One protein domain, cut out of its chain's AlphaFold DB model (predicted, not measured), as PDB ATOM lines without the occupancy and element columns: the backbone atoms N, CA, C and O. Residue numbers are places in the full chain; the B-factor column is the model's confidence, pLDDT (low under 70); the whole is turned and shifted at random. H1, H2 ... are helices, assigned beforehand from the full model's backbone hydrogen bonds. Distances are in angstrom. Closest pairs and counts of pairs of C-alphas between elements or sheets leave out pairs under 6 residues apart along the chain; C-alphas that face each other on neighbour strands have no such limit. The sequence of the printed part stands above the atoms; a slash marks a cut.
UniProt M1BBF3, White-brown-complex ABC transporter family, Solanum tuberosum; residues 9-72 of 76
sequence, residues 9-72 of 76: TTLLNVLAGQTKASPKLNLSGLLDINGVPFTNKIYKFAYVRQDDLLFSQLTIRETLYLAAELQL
ATOM      1  N   THR A   9     204.707 232.758 176.704       91.88
ATOM      2  CA  THR A   9     204.661 233.184 178.107       91.88
ATOM      3  C   THR A   9     205.621 232.351 178.953       91.88
ATOM      4  O   THR A   9     206.335 232.895 179.784       91.88
ATOM      5  N   THR A  10     205.718 231.045 178.683       92.25
ATOM      6  CA  THR A  10     206.669 230.147 179.351       92.25
ATOM      7  C   THR A  10     208.116 230.578 179.116       92.25
ATOM      8  O   THR A  10     208.878 230.674 180.072       92.25
ATOM      9  N   LEU A  11     208.488 230.890 177.870       92.12
ATOM     10  CA  LEU A  11     209.835 231.344 177.527       92.12
ATOM     11  C   LEU A  11     210.181 232.657 178.239       92.12
ATOM     12  O   LEU A  11     211.233 232.749 178.867       92.12
ATOM     13  N   LEU A  12     209.287 233.650 178.199       92.69
ATOM     14  CA  LEU A  12     209.508 234.925 178.886       92.69
ATOM     15  C   LEU A  12     209.598 234.755 180.408       92.69
ATOM     16  O   LEU A  12     210.455 235.372 181.033       92.69
ATOM     17  N   ASN A  13     208.787 233.876 181.001       91.50
ATOM     18  CA  ASN A  13     208.847 233.582 182.433       91.50
ATOM     19  C   ASN A  13     210.166 232.919 182.850       91.50
ATOM     20  O   ASN A  13     210.659 233.187 183.946       91.50
ATOM     21  N   VAL A  14     210.739 232.058 182.002       91.38
ATOM     22  CA  VAL A  14     212.065 231.467 182.238       91.38
ATOM     23  C   VAL A  14     213.148 232.543 182.163       91.38
ATOM     24  O   VAL A  14     213.950 232.647 183.087       91.38
ATOM     25  N   LEU A  15     213.137 233.382 181.123       89.88
ATOM     26  CA  LEU A  15     214.117 234.465 180.962       89.88
ATOM     27  C   LEU A  15     214.034 235.512 182.084       89.88
ATOM     28  O   LEU A  15     215.058 236.014 182.530       89.88
ATOM     29  N   ALA A  16     212.830 235.800 182.582       89.19
ATOM     30  CA  ALA A  16     212.598 236.715 183.699       89.19
ATOM     31  C   ALA A  16     212.858 236.091 185.088       89.19
ATOM     32  O   ALA A  16     212.564 236.717 186.109       89.19
ATOM     33  N   GLY A  17     213.328 234.838 185.155       87.69
ATOM     34  CA  GLY A  17     213.594 234.131 186.414       87.69
ATOM     35  C   GLY A  17     212.347 233.796 187.248       87.69
ATOM     36  O   GLY A  17     212.468 233.408 188.408       87.69
ATOM     37  N   GLN A  18     211.142 233.927 186.681       87.56
ATOM     38  CA  GLN A  18     209.869 233.633 187.355       87.56
ATOM     39  C   GLN A  18     209.566 232.127 187.404       87.56
ATOM     40  O   GLN A  18     208.724 231.684 188.180       87.56
ATOM     41  N   THR A  19     210.230 231.325 186.565       89.94
ATOM     42  CA  THR A  19     210.074 229.865 186.509       89.94
ATOM     43  C   THR A  19     211.367 229.168 186.913       89.94
ATOM     44  O   THR A  19     212.431 229.466 186.379       89.94
ATOM     45  N   LYS A  20     211.270 228.212 187.842       87.50
ATOM     46  CA  LYS A  20     212.395 227.384 188.301       87.50
ATOM     47  C   LYS A  20     212.339 225.996 187.667       87.50
ATOM     48  O   LYS A  20     211.258 225.506 187.336       87.50
ATOM     49  N   ALA A  21     213.500 225.359 187.535       89.62
ATOM     50  CA  ALA A  21     213.575 223.962 187.124       89.62
ATOM     51  C   ALA A  21     212.793 223.067 188.103       89.62
ATOM     52  O   ALA A  21     212.759 223.318 189.309       89.62
ATOM     53  N   SER A  22     212.156 222.027 187.577       91.56
ATOM     54  CA  SER A  22     211.405 221.037 188.353       91.56
ATOM     55  C   SER A  22     211.504 219.666 187.677       91.56
ATOM     56  O   SER A  22     211.887 219.605 186.509       91.56
ATOM     57  N   PRO A  23     211.090 218.559 188.323       93.25
ATOM     58  CA  PRO A  23     211.080 217.241 187.677       93.25
ATOM     59  C   PRO A  23     210.278 217.179 186.364       93.25
ATOM     60  O   PRO A  23     210.499 216.292 185.547       93.25
ATOM     61  N   LYS A  24     209.339 218.113 186.158       91.00
ATOM     62  CA  LYS A  24     208.511 218.222 184.946       91.00
ATOM     63  C   LYS A  24     209.009 219.291 183.965       91.00
ATOM     64  O   LYS A  24     208.408 219.459 182.909       91.00
ATOM     65  N   LEU A  25     210.053 220.044 184.320       89.31
ATOM     66  CA  LEU A  25     210.555 221.173 183.542       89.31
ATOM     67  C   LEU A  25     212.072 221.307 183.693       89.31
ATOM     68  O   LEU A  25     212.566 221.858 184.678       89.31
ATOM     69  N   ASN A  26     212.791 220.851 182.672       93.00
ATOM     70  CA  ASN A  26     214.230 221.041 182.562       93.00
ATOM     71  C   ASN A  26     214.523 222.389 181.899       93.00
ATOM     72  O   ASN A  26     213.959 222.702 180.851       93.00
ATOM     73  N   LEU A  27     215.407 223.178 182.509       91.75
ATOM     74  CA  LEU A  27     215.911 224.422 181.934       91.75
ATOM     75  C   LEU A  27     217.315 224.171 181.384       91.75
ATOM     76  O   LEU A  27     218.195 223.721 182.113       91.75
ATOM     77  N   SER A  28     217.517 224.451 180.102       91.38
ATOM     78  CA  SER A  28     218.794 224.267 179.411       91.38
ATOM     79  C   SER A  28     218.978 225.342 178.348       91.38
ATOM     80  O   SER A  28     217.999 225.791 177.754       91.38
ATOM     81  N   GLY A  29     220.227 225.704 178.070       90.31
ATOM     82  CA  GLY A  29     220.586 226.720 177.084       90.31
ATOM     83  C   GLY A  29     221.649 227.670 177.625       90.31
ATOM     84  O   GLY A  29     222.060 227.564 178.780       90.31
ATOM     85  N   LEU A  30     222.087 228.590 176.771       90.12
ATOM     86  CA  LEU A  30     222.998 229.675 177.125       90.12
ATOM     87  C   LEU A  30     222.207 230.982 177.136       90.12
ATOM     88  O   LEU A  30     221.379 231.216 176.254       90.12
ATOM     89  N   LEU A  31     222.450 231.810 178.146       88.06
ATOM     90  CA  LEU A  31     221.868 233.138 178.262       88.06
ATOM     91  C   LEU A  31     223.011 234.128 178.428       88.06
ATOM     92  O   LEU A  31     223.658 234.138 179.472       88.06
ATOM     93  N   ASP A  32     223.211 234.964 177.418       90.44
ATOM     94  CA  ASP A  32     224.224 236.012 177.424       90.44
ATOM     95  C   ASP A  32     223.534 237.376 177.353       90.44
ATOM     96  O   ASP A  32     222.611 237.584 176.563       90.44
ATOM     97  N   ILE A  33     223.995 238.323 178.166       87.69
ATOM     98  CA  ILE A  33     223.566 239.722 178.118       87.69
ATOM     99  C   ILE A  33     224.750 240.539 177.616       87.69
ATOM    100  O   ILE A  33     225.798 240.586 178.256       87.69
ATOM    101  N   ASN A  34     224.592 241.181 176.456       88.25
ATOM    102  CA  ASN A  34     225.660 241.934 175.787       88.25
ATOM    103  C   ASN A  34     226.939 241.100 175.563       88.25
ATOM    104  O   ASN A  34     228.049 241.593 175.747       88.25
ATOM    105  N   GLY A  35     226.781 239.822 175.199       88.38
ATOM    106  CA  GLY A  35     227.895 238.894 174.965       88.38
ATOM    107  C   GLY A  35     228.601 238.404 176.234       88.38
ATOM    108  O   GLY A  35     229.591 237.686 176.137       88.38
ATOM    109  N   VAL A  36     228.107 238.778 177.417       87.19
ATOM    110  CA  VAL A  36     228.620 238.303 178.703       87.19
ATOM    111  C   VAL A  36     227.663 237.249 179.262       87.19
ATOM    112  O   VAL A  36     226.462 237.529 179.354       87.19
ATOM    113  N   PRO A  37     228.159 236.070 179.680       88.19
ATOM    114  CA  PRO A  37     227.327 235.048 180.299       88.19
ATOM    115  C   PRO A  37     226.529 235.592 181.478       88.19
ATOM    116  O   PRO A  37     227.071 236.260 182.366       88.19
ATOM    117  N   PHE A  38     225.232 235.290 181.499       84.75
ATOM    118  CA  PHE A  38     224.350 235.692 182.581       84.75
ATOM    119  C   PHE A  38     224.809 235.046 183.888       84.75
ATOM    120  O   PHE A  38     224.642 233.849 184.126       84.75
ATOM    121  N   THR A  39     225.386 235.868 184.759       77.00
ATOM    122  CA  THR A  39     225.689 235.502 186.138       77.00
ATOM    123  C   THR A  39     224.664 236.161 187.049       77.00
ATOM    124  O   THR A  39     224.266 237.309 186.852       77.00
ATOM    125  N   ASN A  40     224.228 235.427 188.069       65.94
ATOM    126  CA  ASN A  40     223.039 235.729 188.873       65.94
ATOM    127  C   ASN A  40     223.130 237.009 189.745       65.94
ATOM    128  O   ASN A  40     222.343 237.160 190.672       65.94
ATOM    129  N   LYS A  41     224.128 237.885 189.546       63.47
ATOM    130  CA  LYS A  41     224.501 238.934 190.513       63.47
ATOM    131  C   LYS A  41     224.584 240.369 189.977       63.47
ATOM    132  O   LYS A  41     224.683 241.267 190.803       63.47
ATOM    133  N   ILE A  42     224.569 240.616 188.661       62.22
ATOM    134  CA  ILE A  42     224.971 241.943 188.129       62.22
ATOM    135  C   ILE A  42     223.887 242.642 187.289       62.22
ATOM    136  O   ILE A  42     223.842 243.870 187.249       62.22
ATOM    137  N   TYR A  43     222.971 241.909 186.655       71.38
ATOM    138  CA  TYR A  43     222.042 242.508 185.693       71.38
ATOM    139  C   TYR A  43     220.678 242.832 186.301       71.38
ATOM    140  O   TYR A  43     220.001 241.954 186.835       71.38
ATOM    141  N   LYS A  44     220.252 244.092 186.156       76.94
ATOM    142  CA  LYS A  44     218.873 244.522 186.411       76.94
ATOM    143  C   LYS A  44     218.084 244.443 185.105       76.94
ATOM    144  O   LYS A  44     218.478 245.040 184.108       76.94
ATOM    145  N   PHE A  45     216.973 243.721 185.118       83.88
ATOM    146  CA  PHE A  45     216.020 243.641 184.014       83.88
ATOM    147  C   PHE A  45     214.609 243.867 184.553       83.88
ATOM    148  O   PHE A  45     214.326 243.568 185.712       83.88
ATOM    149  N   ALA A  46     213.727 244.396 183.710       86.62
ATOM    150  CA  ALA A  46     212.317 244.577 184.030       86.62
ATOM    151  C   ALA A  46     211.479 243.582 183.222       86.62
ATOM    152  O   ALA A  46     211.714 243.383 182.030       86.62
ATOM    153  N   TYR A  47     210.498 242.964 183.874       88.88
ATOM    154  CA  TYR A  47     209.546 242.058 183.243       88.88
ATOM    155  C   TYR A  47     208.126 242.534 183.540       88.88
ATOM    156  O   TYR A  47     207.726 242.606 184.701       88.88
ATOM    157  N   VAL A  48     207.375 242.852 182.487       89.31
ATOM    158  CA  VAL A  48     205.959 243.215 182.580       89.31
ATOM    159  C   VAL A  48     205.136 241.956 182.341       89.31
ATOM    160  O   VAL A  48     205.301 241.275 181.326       89.31
ATOM    161  N   ARG A  49     204.289 241.616 183.314       87.12
ATOM    162  CA  ARG A  49     203.405 240.451 183.234       87.12
ATOM    163  C   ARG A  49     202.279 240.712 182.235       87.12
ATOM    164  O   ARG A  49     201.975 241.850 181.910       87.12
ATOM    165  N   GLN A  50     201.679 239.633 181.739       86.31
ATOM    166  CA  GLN A  50     200.527 239.724 180.841       86.31
ATOM    167  C   GLN A  50     199.298 240.318 181.545       86.31
ATOM    168  O   GLN A  50     198.553 241.064 180.919       86.31
ATOM    169  N   ASP A  51     199.126 239.991 182.828       87.12
ATOM    170  CA  ASP A  51     198.064 240.522 183.675       87.12
ATOM    171  C   ASP A  51     198.656 241.482 184.711       87.12
ATOM    172  O   ASP A  51     199.674 241.178 185.352       87.12
ATOM    173  N   ASP A  52     197.991 242.620 184.891       83.12
ATOM    174  CA  ASP A  52     198.352 243.616 185.891       83.12
ATOM    175  C   ASP A  52     197.886 243.177 187.281       83.12
ATOM    176  O   ASP A  52     196.730 242.809 187.492       83.12
ATOM    177  N   LEU A  53     198.794 243.243 188.254       83.81
ATOM    178  CA  LEU A  53     198.509 242.899 189.644       83.81
ATOM    179  C   LEU A  53     198.622 244.165 190.493       83.81
ATOM    180  O   LEU A  53     199.689 244.493 191.008       83.81
ATOM    181  N   LEU A  54     197.516 244.904 190.569       89.44
ATOM    182  CA  LEU A  54     197.416 246.195 191.248       89.44
ATOM    183  C   LEU A  54     196.503 246.079 192.473       89.44
ATOM    184  O   LEU A  54     195.490 245.379 192.442       89.44
ATOM    185  N   PHE A  55     196.841 246.788 193.549       91.31
ATOM    186  CA  PHE A  55     195.976 246.886 194.724       91.31
ATOM    187  C   PHE A  55     194.870 247.902 194.458       91.31
ATOM    188  O   PHE A  55     195.141 249.090 194.292       91.31
ATOM    189  N   SER A  56     193.614 247.452 194.452       93.00
ATOM    190  CA  SER A  56     192.459 248.306 194.143       93.00
ATOM    191  C   SER A  56     192.231 249.428 195.160       93.00
ATOM    192  O   SER A  56     191.468 250.349 194.894       93.00
ATOM    193  N   GLN A  57     192.849 249.332 196.339       96.25
ATOM    194  CA  GLN A  57     192.775 250.331 197.402       96.25
ATOM    195  C   GLN A  57     193.772 251.485 197.221       96.25
ATOM    196  O   GLN A  57     193.668 252.470 197.945       96.25
ATOM    197  N   LEU A  58     194.737 251.364 196.303       95.94
ATOM    198  CA  LEU A  58     195.765 252.376 196.077       95.94
ATOM    199  C   LEU A  58     195.410 253.269 194.890       95.94
ATOM    200  O   LEU A  58     194.910 252.821 193.858       95.94
ATOM    201  N   THR A  59     195.751 254.546 195.003       96.94
ATOM    202  CA  THR A  59     195.801 255.458 193.862       96.94
ATOM    203  C   THR A  59     196.981 255.118 192.947       96.94
ATOM    204  O   THR A  59     197.933 254.426 193.324       96.94
ATOM    205  N   ILE A  60     196.968 255.670 191.728       95.50
ATOM    206  CA  ILE A  60     198.074 255.517 190.766       95.50
ATOM    207  C   ILE A  60     199.395 256.013 191.377       95.50
ATOM    208  O   ILE A  60     200.423 255.349 191.261       95.50
ATOM    209  N   ARG A  61     199.365 257.166 192.061       96.38
ATOM    210  CA  ARG A  61     200.556 257.758 192.685       96.38
ATOM    211  C   ARG A  61     201.120 256.864 193.786       96.38
ATOM    212  O   ARG A  61     202.330 256.674 193.832       96.38
ATOM    213  N   GLU A  62     200.265 256.317 194.643       96.25
ATOM    214  CA  GLU A  62     200.685 255.411 195.723       96.25
ATOM    215  C   GLU A  62     201.252 254.104 195.170       96.25
ATOM    216  O   GLU A  62     202.284 253.639 195.639       96.25
ATOM    217  N   THR A  63     200.632 253.555 194.124       94.75
ATOM    218  CA  THR A  63     201.113 252.340 193.455       94.75
ATOM    219  C   THR A  63     202.519 252.532 192.882       94.75
ATOM    220  O   THR A  63     203.391 251.687 193.080       94.75
ATOM    221  N   LEU A  64     202.765 253.656 192.198       92.81
ATOM    222  CA  LEU A  64     204.086 253.982 191.654       92.81
ATOM    223  C   LEU A  64     205.117 254.246 192.755       92.81
ATOM    224  O   LEU A  64     206.256 253.802 192.633       92.81
ATOM    225  N   TYR A  65     204.724 254.946 193.822       94.25
ATOM    226  CA  TYR A  65     205.602 255.219 194.958       94.25
ATOM    227  C   TYR A  65     206.041 253.922 195.650       94.25
ATOM    228  O   TYR A  65     207.239 253.697 195.803       94.25
ATOM    229  N   LEU A  66     205.095 253.026 195.952       91.25
ATOM    230  CA  LEU A  66     205.375 251.717 196.548       91.25
ATOM    231  C   LEU A  66     206.272 250.856 195.645       91.25
ATOM    232  O   LEU A  66     207.202 250.208 196.119       91.25
ATOM    233  N   ALA A  67     206.013 250.846 194.332       90.19
ATOM    234  CA  ALA A  67     206.845 250.112 193.382       90.19
ATOM    235  C   ALA A  67     208.289 250.641 193.350       90.19
ATOM    236  O   ALA A  67     209.225 249.845 193.279       90.19
ATOM    237  N   ALA A  68     208.470 251.964 193.419       90.38
ATOM    238  CA  ALA A  68     209.786 252.588 193.470       90.38
ATOM    239  C   ALA A  68     210.523 252.255 194.777       90.38
ATOM    240  O   ALA A  68     211.673 251.829 194.721       90.38
ATOM    241  N   GLU A  69     209.856 252.378 195.925       90.88
ATOM    242  CA  GLU A  69     210.425 252.105 197.254       90.88
ATOM    243  C   GLU A  69     210.902 250.649 197.406       90.88
ATOM    244  O   GLU A  69     211.955 250.393 197.977       90.88
ATOM    245  N   LEU A  70     210.179 249.680 196.833       88.50
ATOM    246  CA  LEU A  70     210.560 248.262 196.900       88.50
ATOM    247  C   LEU A  70     211.691 247.866 195.936       88.50
ATOM    248  O   LEU A  70     212.353 246.848 196.152       88.50
ATOM    249  N   GLN A  71     211.876 248.599 194.834       83.00
ATOM    250  CA  GLN A  71     212.836 248.240 193.779       83.00
ATOM    251  C   GLN A  71     214.137 249.043 193.836       83.00
ATOM    252  O   GLN A  71     215.183 248.568 193.374       83.00
ATOM    253  N   LEU A  72     214.084 250.262 194.363       82.50
ATOM    254  CA  LEU A  72     215.244 251.119 194.532       82.50
ATOM    255  C   LEU A  72     215.830 250.851 195.921       82.50
ATOM    256  O   LEU A  72     215.170 251.039 196.932       82.50
TER     257      LEU A  72
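Overview. This is residues 9 to 72 of the 76 residues of the protein "White-brown-complex ABC transporter family" of Solanum tuberosum (UniProt M1BBF3). There is little regular structure: a short helix, H1, and a longer one, H2, are joined by a wide, open loop of chain. Residues 16 to 59 swing out round H1 and then cross to the other end, where H2 lies well away from it. The printed part has 64 residues with two named helices, H1 then H2, and no named strand; the class is all helix, with 19 residues in named elements. It is loose, with a radius of gyration of the C-alphas of 15.5 A and spans of 41 by 28 by 16 A.

Arrangement. H1, residues 9 to 15, and H2, residues 60 to 71, are apart. In the link between them, residues 32 to 33 form a short antiparallel pairing with residues 36 to 37. In H1 and H2 every O i to N i+4 pair is within hydrogen-bond range.

Along the chain. H1 begins at C-alpha 9 (204.661, 233.184, 178.107) and is 10.0 A long from first to last C-alpha. H2 is 16.7 A long and ends at C-alpha 71 (212.836, 248.240, 193.779).

Size, cuts and confidence. The C-alphas farthest apart, of Gly 35 and Gln 57, are 43.2 A apart. The link of 44 residues is long, and the printed part has no cut. Residues 20 to 26 and 67 to 72, of which 67 to 71 belong to H2, stand free. Mean pLDDT of the printed part is 88.1; residues 40 to 42 are under 70.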